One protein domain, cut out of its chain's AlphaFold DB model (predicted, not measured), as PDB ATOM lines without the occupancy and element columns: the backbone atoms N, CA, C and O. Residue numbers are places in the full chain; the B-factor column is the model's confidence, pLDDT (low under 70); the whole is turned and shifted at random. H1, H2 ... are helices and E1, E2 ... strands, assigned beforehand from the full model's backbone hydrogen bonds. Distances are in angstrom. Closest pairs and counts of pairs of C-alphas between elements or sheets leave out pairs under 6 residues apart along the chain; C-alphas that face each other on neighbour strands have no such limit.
ATOM      1  N   PRO A 243      -8.732  98.367   9.851       86.69
ATOM      2  CA  PRO A 243     -10.166  98.428   9.568       86.69
ATOM      3  C   PRO A 243     -10.708  97.083   9.061       86.69
ATOM      4  O   PRO A 243     -10.050  96.406   8.270       86.69
ATOM      5  N   ALA A 244     -11.915  96.702   9.489       86.00
ATOM      6  CA  ALA A 244     -12.499  95.394   9.178       86.00
ATOM      7  C   ALA A 244     -12.714  95.188   7.668       86.00
ATOM      8  O   ALA A 244     -12.570  94.079   7.157       86.00
ATOM      9  N   GLU A 245     -13.004  96.270   6.947       89.19
ATOM     10  CA  GLU A 245     -13.239  96.284   5.506       89.19
ATOM     11  C   GLU A 245     -11.962  95.992   4.701       89.19
ATOM     12  O   GLU A 245     -12.047  95.610   3.533       89.19
ATOM     13  N   LEU A 246     -10.775  96.118   5.314       89.44
ATOM     14  CA  LEU A 246      -9.512  95.750   4.677       89.44
ATOM     15  C   LEU A 246      -9.423  94.240   4.430       89.44
ATOM     16  O   LEU A 246      -8.843  93.832   3.434       89.44
ATOM     17  N   ARG A 247     -10.034  93.402   5.282       89.19
ATOM     18  CA  ARG A 247      -9.952  91.932   5.185       89.19
ATOM     19  C   ARG A 247     -10.470  91.384   3.851       89.19
ATOM     20  O   ARG A 247      -9.991  90.362   3.376       89.19
ATOM     21  N   THR A 248     -11.432  92.066   3.240       89.38
ATOM     22  CA  THR A 248     -11.988  91.722   1.919       89.38
ATOM     23  C   THR A 248     -11.657  92.771   0.855       89.38
ATOM     24  O   THR A 248     -12.288  92.798  -0.202       89.38
ATOM     25  N   GLY A 249     -10.751  93.698   1.170       91.88
ATOM     26  CA  GLY A 249     -10.356  94.797   0.302       91.88
ATOM     27  C   GLY A 249      -9.149  94.454  -0.566       91.88
ATOM     28  O   GLY A 249      -8.551  93.385  -0.460       91.88
ATOM     29  N   ALA A 250      -8.763  95.404  -1.411       93.81
ATOM     30  CA  ALA A 250      -7.545  95.324  -2.203       93.81
ATOM     31  C   ALA A 250      -6.757  96.632  -2.102       93.81
ATOM     32  O   ALA A 250      -7.348  97.704  -1.958       93.81
ATOM     33  N   PHE A 251      -5.436  96.528  -2.189       92.81
ATOM     34  CA  PHE A 251      -4.534  97.660  -2.321       92.81
ATOM     35  C   PHE A 251      -4.430  98.087  -3.783       92.81
ATOM     36  O   PHE A 251      -4.282  97.247  -4.674       92.81
ATOM     37  N   ASP A 252      -4.487  99.393  -4.014       93.06
ATOM     38  CA  ASP A 252      -4.022 100.015  -5.246       93.06
ATOM     39  C   ASP A 252      -2.489  99.979  -5.264       93.06
ATOM     40  O   ASP A 252      -1.836 100.452  -4.330       93.06
ATOM     41  N   VAL A 253      -1.925  99.383  -6.313       88.19
ATOM     42  CA  VAL A 253      -0.474  99.268  -6.529       88.19
ATOM     43  C   VAL A 253      -0.034  99.964  -7.827       88.19
ATOM     44  O   VAL A 253       1.095  99.794  -8.290       88.19
ATOM     45  N   GLY A 254      -0.912 100.785  -8.412       85.81
ATOM     46  CA  GLY A 254      -0.615 101.606  -9.581       85.81
ATOM     47  C   GLY A 254      -0.783 100.879 -10.914       85.81
ATOM     48  O   GLY A 254      -0.946  99.662 -10.986       85.81
ATOM     49  N   GLY A 255      -0.800 101.642 -12.011       81.44
ATOM     50  CA  GLY A 255      -0.969 101.089 -13.366       81.44
ATOM     51  C   GLY A 255      -2.302 100.362 -13.634       81.44
ATOM     52  O   GLY A 255      -2.418  99.656 -14.634       81.44
ATOM     53  N   GLY A 256      -3.305 100.526 -12.762       82.94
ATOM     54  CA  GLY A 256      -4.574  99.788 -12.805       82.94
ATOM     55  C   GLY A 256      -4.504  98.376 -12.208       82.94
ATOM     56  O   GLY A 256      -5.490  97.639 -12.271       82.94
ATOM     57  N   GLU A 257      -3.360  97.996 -11.636       86.38
ATOM     58  CA  GLU A 257      -3.187  96.745 -10.907       86.38
ATOM     59  C   GLU A 257      -3.701  96.878  -9.469       86.38
ATOM     60  O   GLU A 257      -3.692  97.949  -8.861       86.38
ATOM     61  N   ARG A 258      -4.155  95.755  -8.916       90.56
ATOM     62  CA  ARG A 258      -4.640  95.664  -7.538       90.56
ATOM     63  C   ARG A 258      -4.098  94.410  -6.882       90.56
ATOM     64  O   ARG A 258      -3.962  93.384  -7.548       90.56
ATOM     65  N   PHE A 259      -3.866  94.486  -5.581       89.44
ATOM     66  CA  PHE A 259      -3.384  93.366  -4.784       89.44
ATOM     67  C   PHE A 259      -4.390  93.042  -3.679       89.44
ATOM     68  O   PHE A 259      -4.789  93.943  -2.945       89.44
ATOM     69  N   ASP A 260      -4.830  91.787  -3.546       92.12
ATOM     70  CA  ASP A 260      -5.746  91.406  -2.462       92.12
ATOM     71  C   ASP A 260      -5.088  91.652  -1.097       92.12
ATOM     72  O   ASP A 260      -3.946  91.262  -0.858       92.12
ATOM     73  N   ALA A 261      -5.782  92.344  -0.194       90.31
ATOM     74  CA  ALA A 261      -5.171  92.777   1.056       90.31
ATOM     75  C   ALA A 261      -4.833  91.605   1.986       90.31
ATOM     76  O   ALA A 261      -3.799  91.642   2.652       90.31
ATOM     77  N   THR A 262      -5.663  90.560   2.016       89.50
ATOM     78  CA  THR A 262      -5.360  89.347   2.784       89.50
ATOM     79  C   THR A 262      -4.189  88.613   2.151       89.50
ATOM     80  O   THR A 262      -3.271  88.204   2.862       89.50
ATOM     81  N   GLU A 263      -4.174  88.508   0.822       87.38
ATOM     82  CA  GLU A 263      -3.074  87.874   0.108       87.38
ATOM     83  C   GLU A 263      -1.744  88.579   0.404       87.38
ATOM     84  O   GLU A 263      -0.775  87.919   0.786       87.38
ATOM     85  N   MET A 264      -1.730  89.916   0.319       86.88
ATOM     86  CA  MET A 264      -0.559  90.752   0.587       86.88
ATOM     87  C   MET A 264      -0.091  90.622   2.037       86.88
ATOM     88  O   MET A 264       1.078  90.370   2.289       86.88
ATOM     89  N   LEU A 265      -0.985  90.805   3.008       87.81
ATOM     90  CA  LEU A 265      -0.597  90.948   4.415       87.81
ATOM     91  C   LEU A 265      -0.327  89.607   5.108       87.81
ATOM     92  O   LEU A 265       0.429  89.558   6.083       87.81
ATOM     93  N   CYS A 266      -0.947  88.525   4.634       84.81
ATOM     94  CA  CYS A 266      -0.956  87.257   5.355       84.81
ATOM     95  C   CYS A 266      -0.231  86.118   4.646       84.81
ATOM     96  O   CYS A 266       0.253  85.221   5.326       84.81
ATOM     97  N   THR A 267      -0.166  86.112   3.317       73.69
ATOM     98  CA  THR A 267       0.360  84.954   2.564       73.69
ATOM     99  C   THR A 267       1.506  85.289   1.631       73.69
ATOM    100  O   THR A 267       2.261  84.400   1.245       73.69
ATOM    101  N   HIS A 268       1.659  86.555   1.263       67.31
ATOM    102  CA  HIS A 268       2.822  86.999   0.530       67.31
ATOM    103  C   HIS A 268       4.038  86.927   1.458       67.31
ATOM    104  O   HIS A 268       3.939  87.313   2.618       67.31
ATOM    105  N   GLY A 269       5.138  86.344   0.968       62.81
ATOM    106  CA  GLY A 269       6.285  85.840   1.742       62.81
ATOM    107  C   GLY A 269       7.139  86.883   2.476       62.81
ATOM    108  O   GLY A 269       8.359  86.768   2.479       62.81
ATOM    109  N   PHE A 270       6.514  87.892   3.073       72.94
ATOM    110  CA  PHE A 270       7.096  88.940   3.897       72.94
ATOM    111  C   PHE A 270       6.395  89.034   5.253       72.94
ATOM    112  O   PHE A 270       5.244  88.610   5.423       72.94
ATOM    113  N   GLU A 271       7.085  89.620   6.236       79.88
ATOM    114  CA  GLU A 271       6.512  89.867   7.558       79.88
ATOM    115  C   GLU A 271       5.770  91.200   7.654       79.88
ATOM    116  O   GLU A 271       6.368  92.265   7.732       79.88
ATOM    117  N   ALA A 272       4.440  91.142   7.631       86.62
ATOM    118  CA  ALA A 272       3.545  92.263   7.828       86.62
ATOM    119  C   ALA A 272       3.155  92.437   9.305       86.62
ATOM    120  O   ALA A 272       2.792  91.472   9.983       86.62
ATOM    121  N   GLU A 273       3.140  93.684   9.766       88.38
ATOM    122  CA  GLU A 273       2.619  94.106  11.063       88.38
ATOM    123  C   GLU A 273       1.703  95.321  10.900       88.38
ATOM    124  O   GLU A 273       1.938  96.180  10.053       88.38
ATOM    125  N   ALA A 274       0.695  95.437  11.767       90.69
ATOM    126  CA  ALA A 274      -0.132  96.632  11.882       90.69
ATOM    127  C   ALA A 274       0.074  97.297  13.241       90.69
ATOM    128  O   ALA A 274       0.151  96.629  14.274       90.69
ATOM    129  N   ARG A 275       0.124  98.628  13.266       90.31
ATOM    130  CA  ARG A 275       0.199  99.419  14.499       90.31
ATOM    131  C   ARG A 275      -0.742 100.610  14.405       90.31
ATOM    132  O   ARG A 275      -0.798 101.292  13.389       90.31
ATOM    133  N   ARG A 276      -1.461 100.915  15.487       88.69
ATOM    134  CA  ARG A 276      -2.182 102.191  15.593       88.69
ATOM    135  C   ARG A 276      -1.241 103.270  16.118       88.69
ATOM    136  O   ARG A 276      -0.669 103.136  17.198       88.69
ATOM    137  N   ARG A 277      -1.106 104.357  15.360       85.69
ATOM    138  CA  ARG A 277      -0.380 105.578  15.733       85.69
ATOM    139  C   ARG A 277      -1.374 106.718  15.951       85.69
ATOM    140  O   ARG A 277      -2.403 106.789  15.288       85.69
ATOM    141  N   GLY A 278      -1.045 107.642  16.848       80.31
ATOM    142  CA  GLY A 278      -1.939 108.738  17.242       80.31
ATOM    143  C   GLY A 278      -2.828 108.387  18.440       80.31
ATOM    144  O   GLY A 278      -2.586 107.385  19.109       80.31
ATOM    145  N   GLY A 279      -3.816 109.227  18.770       71.62
ATOM    146  CA  GLY A 279      -4.630 109.047  19.977       71.62
ATOM    147  C   GLY A 279      -5.212 110.350  20.522       71.62
ATOM    148  O   GLY A 279      -5.655 111.198  19.759       71.62
ATOM    149  N   LEU A 280      -5.199 110.519  21.851       68.88
ATOM    150  CA  LEU A 280      -5.911 111.594  22.570       68.88
ATOM    151  C   LEU A 280      -5.711 113.017  22.004       68.88
ATOM    152  O   LEU A 280      -6.574 113.868  22.195       68.88
ATOM    153  N   PHE A 281      -4.588 113.269  21.323       80.19
ATOM    154  CA  PHE A 281      -4.201 114.583  20.801       80.19
ATOM    155  C   PHE A 281      -3.950 114.617  19.281       80.19
ATOM    156  O   PHE A 281      -3.564 115.659  18.758       80.19
ATOM    157  N   SER A 282      -4.140 113.509  18.553       78.62
ATOM    158  CA  SER A 282      -3.949 113.467  17.094       78.62
ATOM    159  C   SER A 282      -4.808 112.382  16.444       78.62
ATOM    160  O   SER A 282      -4.980 111.328  17.059       78.62
ATOM    161  N   PRO A 283      -5.255 112.552  15.187       78.44
ATOM    162  CA  PRO A 283      -6.021 111.527  14.479       78.44
ATOM    163  C   PRO A 283      -5.343 110.154  14.567       78.44
ATOM    164  O   PRO A 283      -4.127 110.043  14.365       78.44
ATOM    165  N   SER A 284      -6.117 109.121  14.912       84.38
ATOM    166  CA  SER A 284      -5.628 107.746  14.901       84.38
ATOM    167  C   SER A 284      -5.443 107.299  13.458       84.38
ATOM    168  O   SER A 284      -6.380 107.384  12.667       84.38
ATOM    169  N   ARG A 285      -4.257 106.799  13.138       89.69
ATOM    170  CA  ARG A 285      -3.924 106.226  11.837       89.69
ATOM    171  C   ARG A 285      -3.387 104.816  12.023       89.69
ATOM    172  O   ARG A 285      -2.722 104.534  13.024       89.69
ATOM    173  N   THR A 286      -3.689 103.944  11.076       91.75
ATOM    174  CA  THR A 286      -3.131 102.594  11.042       91.75
ATOM    175  C   THR A 286      -1.883 102.631  10.180       91.75
ATOM    176  O   THR A 286      -1.938 103.032   9.026       91.75
ATOM    177  N   GLU A 287      -0.756 102.262  10.765       93.50
ATOM    178  CA  GLU A 287       0.522 102.082  10.092       93.50
ATOM    179  C   GLU A 287       0.688 100.588   9.797       93.50
ATOM    180  O   GLU A 287       0.444  99.757  10.679       93.50
ATOM    181  N   LEU A 288       1.069 100.248   8.570       93.19
ATOM    182  CA  LEU A 288       1.439  98.898   8.167       93.19
ATOM    183  C   LEU A 288       2.942  98.864   7.909       93.19
ATOM    184  O   LEU A 288       3.486  99.765   7.279       93.19
ATOM    185  N   SER A 289       3.604  97.826   8.401       91.38
ATOM    186  CA  SER A 289       5.021  97.559   8.168       91.38
ATOM    187  C   SER A 289       5.151  96.227   7.455       91.38
ATOM    188  O   SER A 289       4.507  95.280   7.883       91.38
ATOM    189  N   LEU A 290       5.961  96.150   6.402       90.38
ATOM    190  CA  LEU A 290       6.220  94.960   5.591       90.38
ATOM    191  C   LEU A 290       7.726  94.683   5.583       90.38
ATOM    192  O   LEU A 290       8.511  95.542   5.181       90.38
ATOM    193  N   GLN A 291       8.139  93.496   6.013       88.44
ATOM    194  CA  GLN A 291       9.537  93.081   6.017       88.44
ATOM    195  C   GLN A 291       9.913  92.456   4.670       88.44
ATOM    196  O   GLN A 291       9.485  91.355   4.343       88.44
ATOM    197  N   LEU A 292      10.703  93.175   3.888       84.56
ATOM    198  CA  LEU A 292      11.196  92.818   2.568       84.56
ATOM    199  C   LEU A 292      12.626  92.262   2.645       84.56
ATOM    200  O   LEU A 292      13.412  92.639   3.515       84.56
ATOM    201  N   GLY A 293      12.999  91.455   1.655       74.69
ATOM    202  CA  GLY A 293      14.371  90.972   1.493       74.69
ATOM    203  C   GLY A 293      14.716  89.735   2.333       74.69
ATOM    204  O   GLY A 293      13.842  89.144   2.966       74.69
ATOM    205  N   PRO A 294      15.980  89.285   2.272       70.94
ATOM    206  CA  PRO A 294      16.425  88.051   2.911       70.94
ATOM    207  C   PRO A 294      16.564  88.208   4.436       70.94
ATOM    208  O   PRO A 294      16.809  89.305   4.940       70.94
ATOM    209  N   LEU A 295      16.448  87.097   5.174       69.56
ATOM    210  CA  LEU A 295      16.490  87.062   6.648       69.56
ATOM    211  C   LEU A 295      17.791  87.638   7.230       69.56
ATOM    212  O   LEU A 295      17.798  88.150   8.347       69.56
ATOM    213  N   GLU A 296      18.892  87.569   6.484       71.88
ATOM    214  CA  GLU A 296      20.206  88.058   6.899       71.88
ATOM    215  C   GLU A 296      20.313  89.593   6.875       71.88
ATOM    216  O   GLU A 296      21.166  90.159   7.562       71.88
ATOM    217  N   ALA A 297      19.467  90.272   6.095       75.81
ATOM    218  CA  ALA A 297      19.452  91.728   5.960       75.81
ATOM    219  C   ALA A 297      18.033  92.250   5.643       75.81
ATOM    220  O   ALA A 297      17.799  92.767   4.546       75.81
ATOM    221  N   PRO A 298      17.078  92.124   6.582       82.31
ATOM    222  CA  PRO A 298      15.695  92.492   6.323       82.31
ATOM    223  C   PRO A 298      15.528  94.012   6.227       82.31
ATOM    224  O   PRO A 298      16.005  94.770   7.077       82.31
ATOM    225  N   LEU A 299      14.790  94.449   5.211       88.81
ATOM    226  CA  LEU A 299      14.321  95.820   5.043       88.81
ATOM    227  C   LEU A 299      12.876  95.916   5.523       88.81
ATOM    228  O   LEU A 299      12.068  95.047   5.250       88.81
ATOM    229  N   SER A 300      12.513  96.983   6.212       91.00
ATOM    230  CA  SER A 300      11.161  97.229   6.707       91.00
ATOM    231  C   SER A 300      10.563  98.396   5.936       91.00
ATOM    232  O   SER A 300      10.974  99.539   6.138       91.00
ATOM    233  N   LEU A 301       9.605  98.120   5.052       93.12
ATOM    234  CA  LEU A 301       8.807  99.126   4.360       93.12
ATOM    235  C   LEU A 301       7.577  99.450   5.204       93.12
ATOM    236  O   LEU A 301       6.703  98.611   5.394       93.12
ATOM    237  N   THR A 302       7.508 100.666   5.720       94.00
ATOM    238  CA  THR A 302       6.425 101.137   6.585       94.00
ATOM    239  C   THR A 302       5.598 102.182   5.854       94.00
ATOM    240  O   THR A 302       6.175 103.002   5.154       94.00
ATOM    241  N   GLY A 303       4.279 102.194   6.025       93.62
ATOM    242  CA  GLY A 303       3.423 103.256   5.500       93.62
ATOM    243  C   GLY A 303       2.104 103.391   6.249       93.62
ATOM    244  O   GLY A 303       1.706 102.524   7.030       93.62
ATOM    245  N   THR A 304       1.411 104.497   6.013       94.38
ATOM    246  CA  THR A 304       0.102 104.798   6.592       94.38
ATOM    247  C   THR A 304      -1.006 104.268   5.689       94.38
ATOM    248  O   THR A 304      -1.004 104.492   4.482       94.38
ATOM    249  N   LEU A 305      -1.976 103.565   6.269       94.12
ATOM    250  CA  LEU A 305      -3.139 103.042   5.564       94.12
ATOM    251  C   LEU A 305      -4.182 104.146   5.327       94.12
ATOM    252  O   LEU A 305      -4.655 104.780   6.274       94.12
ATOM    253  N   HIS A 306      -4.592 104.316   4.072       92.31
ATOM    254  CA  HIS A 306      -5.628 105.243   3.619       92.31
ATOM    255  C   HIS A 306      -6.696 104.523   2.795       92.31
ATOM    256  O   HIS A 306      -6.395 103.587   2.060       92.31
ATOM    257  N   GLY A 307      -7.936 105.004   2.867       84.31
ATOM    258  CA  GLY A 307      -9.045 104.495   2.058       84.31
ATOM    259  C   GLY A 307     -10.171 103.848   2.880       84.31
ATOM    260  O   GLY A 307     -10.267 104.119   4.083       84.31
ATOM    261  N   PRO A 308     -11.038 103.047   2.229       87.75
ATOM    262  CA  PRO A 308     -11.029 102.790   0.787       87.75
ATOM    263  C   PRO A 308     -11.420 104.050  -0.009       87.75
ATOM    264  O   PRO A 308     -12.173 104.896   0.476       87.75
ATOM    265  N   ASP A 309     -10.874 104.211  -1.211       85.75
ATOM    266  CA  ASP A 309     -11.215 105.313  -2.114       85.75
ATOM    267  C   ASP A 309     -12.582 105.100  -2.805       85.75
ATOM    268  O   ASP A 309     -13.317 104.154  -2.516       85.75
ATOM    269  N   ALA A 310     -12.950 105.981  -3.744       82.44
ATOM    270  CA  ALA A 310     -14.222 105.879  -4.471       82.44
ATOM    271  C   ALA A 310     -14.340 104.617  -5.352       82.44
ATOM    272  O   ALA A 310     -15.445 104.259  -5.759       82.44
ATOM    273  N   THR A 311     -13.222 103.951  -5.650       83.00
ATOM    274  CA  THR A 311     -13.170 102.679  -6.383       83.00
ATOM    275  C   THR A 311     -13.157 101.462  -5.454       83.00
ATOM    276  O   THR A 311     -13.222 100.327  -5.925       83.00
ATOM    277  N   GLY A 312     -13.142 101.688  -4.136       85.44
ATOM    278  CA  GLY A 312     -13.098 100.641  -3.121       85.44
ATOM    279  C   GLY A 312     -11.684 100.153  -2.799       85.44
ATOM    280  O   GLY A 312     -11.553  99.111  -2.157       85.44
ATOM    281  N   LEU A 313     -10.640 100.865  -3.240       92.88
ATOM    282  CA  LEU A 313      -9.247 100.458  -3.072       92.88
ATOM    283  C   LEU A 313      -8.577 101.163  -1.893       92.88
ATOM    284  O   LEU A 313      -8.800 102.345  -1.626       92.88
ATOM    285  N   TRP A 314      -7.728 100.421  -1.193       94.62
ATOM    286  CA  TRP A 314      -6.880 100.922  -0.120       94.62
ATOM    287  C   TRP A 314      -5.540 101.395  -0.672       94.62
ATOM    288  O   TRP A 314      -5.025 100.846  -1.640       94.62
ATOM    289  N   GLN A 315      -4.948 102.394  -0.034       93.31
ATOM    290  CA  GLN A 315      -3.642 102.931  -0.397       93.31
ATOM    291  C   GLN A 315      -2.723 102.922   0.817       93.31
ATOM    292  O   GLN A 315      -3.147 103.235   1.931       93.31
ATOM    293  N   LEU A 316      -1.458 102.583   0.588       93.00
ATOM    294  CA  LEU A 316      -0.395 102.738   1.571       93.00
ATOM    295  C   LEU A 316       0.430 103.962   1.169       93.00
ATOM    296  O   LEU A 316       1.031 103.963   0.099       93.00
ATOM    297  N   ARG A 317       0.390 105.014   1.986       93.06
ATOM    298  CA  ARG A 317       1.053 106.305   1.732       93.06
ATOM    299  C   ARG A 317       2.115 106.587   2.782       93.06
ATOM    300  O   ARG A 317       2.243 105.817   3.735       93.06
ATOM    301  N   ASP A 318       2.850 107.683   2.634       93.81
ATOM    302  CA  ASP A 318       3.968 108.039   3.508       93.81
ATOM    303  C   ASP A 318       4.979 106.885   3.639       93.81
ATOM    304  O   ASP A 318       5.460 106.587   4.738       93.81
ATOM    305  N   LEU A 319       5.251 106.174   2.537       94.38
ATOM    306  CA  LEU A 319       6.136 105.017   2.566       94.38
ATOM    307  C   LEU A 319       7.536 105.415   3.058       94.38
ATOM    308  O   LEU A 319       8.102 106.433   2.663       94.38
ATOM    309  N   ALA A 320       8.116 104.579   3.911       93.75
ATOM    310  CA  ALA A 320       9.448 104.760   4.466       93.75
ATOM    311  C   ALA A 320      10.154 103.411   4.609       93.75
ATOM    312  O   ALA A 320       9.537 102.414   4.976       93.75
ATOM    313  N   LEU A 321      11.462 103.383   4.355       92.62
ATOM    314  CA  LEU A 321      12.281 102.175   4.434       92.62
ATOM    315  C   LEU A 321      13.215 102.229   5.646       92.62
ATOM    316  O   LEU A 321      13.814 103.268   5.916       92.62
ATOM    317  N   SER A 322      13.378 101.114   6.354       90.88
ATOM    318  CA  SER A 322      14.333 100.983   7.458       90.88
ATOM    319  C   SER A 322      14.965  99.584   7.494       90.88
ATOM    320  O   SER A 322      14.216  98.618   7.523       90.88
ATOM    321  N   PRO A 323      16.297  99.432   7.600       87.38
ATOM    322  CA  PRO A 323      17.297 100.496   7.608       87.38
ATOM    323  C   PRO A 323      17.448 101.155   6.227       87.38
ATOM    324  O   PRO A 323      17.285 100.509   5.199       87.38
ATOM    325  N   GLY A 324      17.803 102.443   6.201       87.00
ATOM    326  CA  GLY A 324      18.093 103.176   4.963       87.00
ATOM    327  C   GLY A 324      17.032 104.207   4.584       87.00
ATOM    328  O   GLY A 324      16.413 104.819   5.449       87.00
ATOM    329  N   ARG A 325      16.903 104.462   3.278       90.44
ATOM    330  CA  ARG A 325      15.919 105.375   2.683       90.44
ATOM    331  C   ARG A 325      15.378 104.763   1.395       90.44
ATOM    332  O   ARG A 325      16.086 103.984   0.757       90.44
ATOM    333  N   LEU A 326      14.158 105.146   1.027       91.88
ATOM    334  CA  LEU A 326      13.602 104.816  -0.283       91.88
ATOM    335  C   LEU A 326      14.493 105.370  -1.402       91.88
ATOM    336  O   LEU A 326      15.090 106.443  -1.244       91.88
ATOM    337  N   ALA A 327      14.563 104.642  -2.517       91.25
ATOM    338  CA  ALA A 327      15.222 105.105  -3.735       91.25
ATOM    339  C   ALA A 327      14.684 106.488  -4.153       91.25
ATOM    340  O   ALA A 327      13.491 106.771  -4.043       91.25
ATOM    341  N   ARG A 328      15.577 107.387  -4.586       89.81
ATOM    342  CA  ARG A 328      15.258 108.822  -4.772       89.81
ATOM    343  C   ARG A 328      14.237 109.101  -5.870       89.81
ATOM    344  O   ARG A 328      13.672 110.189  -5.906       89.81
ATOM    345  N   ASP A 329      14.096 108.173  -6.801       91.50
ATOM    346  CA  ASP A 329      13.163 108.214  -7.920       91.50
ATOM    347  C   ASP A 329      11.784 107.633  -7.575       91.50
ATOM    348  O   ASP A 329      10.869 107.739  -8.391       91.50
ATOM    349  N   LEU A 330      11.613 107.068  -6.374       91.81
ATOM    350  CA  LEU A 330      10.332 106.575  -5.879       91.81
ATOM    351  C   LEU A 330       9.602 107.658  -5.076       91.81
ATOM    352  O   LEU A 330      10.165 108.275  -4.170       91.81
ATOM    353  N   ASP A 331       8.327 107.866  -5.397       92.75
ATOM    354  CA  ASP A 331       7.435 108.754  -4.649       92.75
ATOM    355  C   ASP A 331       6.777 107.965  -3.498       92.75
ATOM    356  O   ASP A 331       6.075 106.986  -3.768       92.75
ATOM    357  N   PRO A 332       6.978 108.344  -2.221       92.75
ATOM    358  CA  PRO A 332       6.438 107.609  -1.076       92.75
ATOM    359  C   PRO A 332       4.903 107.563  -1.015       92.75
ATOM    360  O   PRO A 332       4.364 106.737  -0.278       92.75
ATOM    361  N   ASP A 333       4.203 108.414  -1.768       93.44
ATOM    362  CA  ASP A 333       2.738 108.452  -1.823       93.44
ATOM    363  C   ASP A 333       2.156 107.813  -3.094       93.44
ATOM    364  O   ASP A 333       0.935 107.649  -3.198       93.44
ATOM    365  N   ALA A 334       3.005 107.443  -4.060       92.19
ATOM    366  CA  ALA A 334       2.570 106.823  -5.305       92.19
ATOM    367  C   ALA A 334       2.307 105.313  -5.121       92.19
ATOM    368  O   ALA A 334       3.198 104.592  -4.656       92.19
ATOM    369  N   PRO A 335       1.136 104.792  -5.544       89.50
ATOM    370  CA  PRO A 335       0.827 103.359  -5.504       89.50
ATOM    371  C   PRO A 335       1.889 102.475  -6.178       89.50
ATOM    372  O   PRO A 335       2.192 101.377  -5.706       89.50
ATOM    373  N   GLU A 336       2.514 102.968  -7.252       91.25
ATOM    374  CA  GLU A 336       3.561 102.267  -7.995       91.25
ATOM    375  C   GLU A 336       4.800 101.954  -7.143       91.25
ATOM    376  O   GLU A 336       5.495 100.973  -7.421       91.25
ATOM    377  N   THR A 337       5.078 102.745  -6.104       91.50
ATOM    378  CA  THR A 337       6.212 102.527  -5.195       91.50
ATOM    379  C   THR A 337       6.044 101.232  -4.408       91.50
ATOM    380  O   THR A 337       6.992 100.452  -4.303       91.50
ATOM    381  N   LEU A 338       4.826 100.936  -3.938       89.25
ATOM    382  CA  LEU A 338       4.528  99.667  -3.274       89.25
ATOM    383  C   LEU A 338       4.782  98.492  -4.231       89.25
ATOM    384  O   LEU A 338       5.508  97.564  -3.882       89.25
ATOM    385  N   ARG A 339       4.287  98.566  -5.473       88.69
ATOM    386  CA  ARG A 339       4.540  97.542  -6.505       88.69
ATOM    387  C   ARG A 339       6.031  97.324  -6.758       88.69
ATOM    388  O   ARG A 339       6.486  96.183  -6.858       88.69
ATOM    389  N   HIS A 340       6.799  98.406  -6.864       89.19
ATOM    390  CA  HIS A 340       8.242  98.341  -7.084       89.19
ATOM    391  C   HIS A 340       8.961  97.634  -5.935       89.19
ATOM    392  O   HIS A 340       9.728  96.708  -6.187       89.19
ATOM    393  N   CYS A 341       8.652  97.996  -4.691       88.38
ATOM    394  CA  CYS A 341       9.273  97.385  -3.520       88.38
ATOM    395  C   CYS A 341       8.869  95.916  -3.311       88.38
ATOM    396  O   CYS A 341       9.701  95.116  -2.886       88.38
ATOM    397  N   LEU A 342       7.620  95.547  -3.622       85.00
ATOM    398  CA  LEU A 342       7.138  94.165  -3.508       85.00
ATOM    399  C   LEU A 342       7.723  93.239  -4.584       85.00
ATOM    400  O   LEU A 342       7.989  92.072  -4.310       85.00
ATOM    401  N   SER A 343       7.918  93.746  -5.806       85.44
ATOM    402  CA  SER A 343       8.448  92.953  -6.927       85.44
ATOM    403  C   SER A 343       9.963  92.754  -6.864       85.44
ATOM    404  O   SER A 343      10.454  91.685  -7.224       85.44
ATOM    405  N   ASP A 344      10.703  93.763  -6.403       86.38
ATOM    406  CA  ASP A 344      12.152  93.704  -6.239       86.38
ATOM    407  C   ASP A 344      12.591  94.604  -5.078       86.38
ATOM    408  O   ASP A 344      12.759  95.817  -5.223       86.38
ATOM    409  N   HIS A 345      12.816  93.993  -3.914       83.38
ATOM    410  CA  HIS A 345      13.225  94.708  -2.705       83.38
ATOM    411  C   HIS A 345      14.535  95.494  -2.884       83.38
ATOM    412  O   HIS A 345      14.713  96.523  -2.237       83.38
ATOM    413  N   THR A 346      15.428  95.064  -3.785       84.38
ATOM    414  CA  THR A 346      16.704  95.758  -4.030       84.38
ATOM    415  C   THR A 346      16.504  97.108  -4.710       84.38
ATOM    416  O   THR A 346      17.305  98.017  -4.523       84.38
ATOM    417  N   ARG A 347      15.400  97.272  -5.448       84.06
ATOM    418  CA  ARG A 347      15.010  98.538  -6.083       84.06
ATOM    419  C   ARG A 347      14.306  99.499  -5.136       84.06
ATOM    420  O   ARG A 347      14.124 100.660  -5.482       84.06
ATOM    421  N   CYS A 348      13.908  99.026  -3.959       85.06
ATOM    422  CA  CYS A 348      13.263  99.855  -2.951       85.06
ATOM    423  C   CYS A 348      14.266 100.778  -2.235       85.06
ATOM    424  O   CYS A 348      13.869 101.799  -1.678       85.06
TER     425      CYS A 348
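AT A GLANCE: This is residues 243 to 348 of the 350 residues of an uncharacterized protein of Paracoccus aestuarii (UniProt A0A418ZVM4). One strongly twisted and curled sheet makes the core, with H2 packed on one face and H3 on the opposite face. Four longer strands, E3 to E6, run back and forth side by side, and the short hairpin E1 and E2 extends the sheet beside the start of E6; H1 and H4 only graze it. The printed part has 106 residues, with four named helices and six named strands in the order H1 E1 E2 H2 E3 E4 E5 E6 H3 H4, a mixed class of helices and strands. The sheet is mixed, in the order E2 E1 E6 E5 E4 E3, and the whole is compact, with a radius of gyration of the C-alphas of 13.4 A and spans of 35 by 34 by 27 A.

HOW THE PARTS SIT: Start in the sheet with E3, residues 271 to 279, E4, 282 to 292, E5, 299 to 306, and E6, 313 to 322: they form a meander, each strand the antiparallel neighbour of the one before, in three successive hairpins. Look for N 275 and O 287 at 2.8 A between E3 and E4, N 301 and O 290 at 2.8 A between E4 and E5, and N 317 and O 304 at 2.9 A between E5 and E6. E6 bends by 59 degrees at residue 318. Its residues 313 to 314 pair with E1, residues 250 to 252, which is parallel to it, with N 314 and O 250 at 2.8 A. E1 and E2, residues 258 to 260, form an antiparallel hairpin, with N 251 and O 259 at 2.8 A. H3, residues 335 to 343, is on the sheet at a height of 7.0 A, only just over none of the strands, with 2 of its C-alphas on E6; its closest C-alphas to E6 are Pro 335 and Gln 315, 6.8 A apart. H2, residues 261 to 267, is on the opposite face, and H2 and H3 are apart. H1, residues 244 to 248, touches H2, closest at the C-alphas of Arg 247 and Thr 262, 5.8 A. H4, residues 345 to 348, touches H3, closest at the C-alphas of Cys 348 and Cys 341, 4.7 A. In H2 every O i to N i+4 pair is within hydrogen-bond range, in H3 4 of 5, in H1 0 of 1 with 1 of 2 O i to N i+3 pairs; H4 is too short for an i+4 pair.

IN THESE COORDINATES: Find C-alpha 244 at (-12.499, 95.394, 9.178), where H1 begins. E4 starts at C-alpha 282, (-3.949, 113.467, 17.094), and runs 29.4 A; E6 runs 25.8 A, E3 25.4 A, E5 22.1 A and H3 13.0 A. H4 ends at C-alpha 348, (13.263, 99.855, -2.951).

THE WHOLE: The C-alphas farthest apart, those of Glu 296 and Ala 310, are 40.4 A apart. The printed part has no cut, and its one long link is residues 323 to 334, between E6 and H3. The mean pLDDT of the printed part is 87.0; residues 268 to 269, 280 and 295 are under 70.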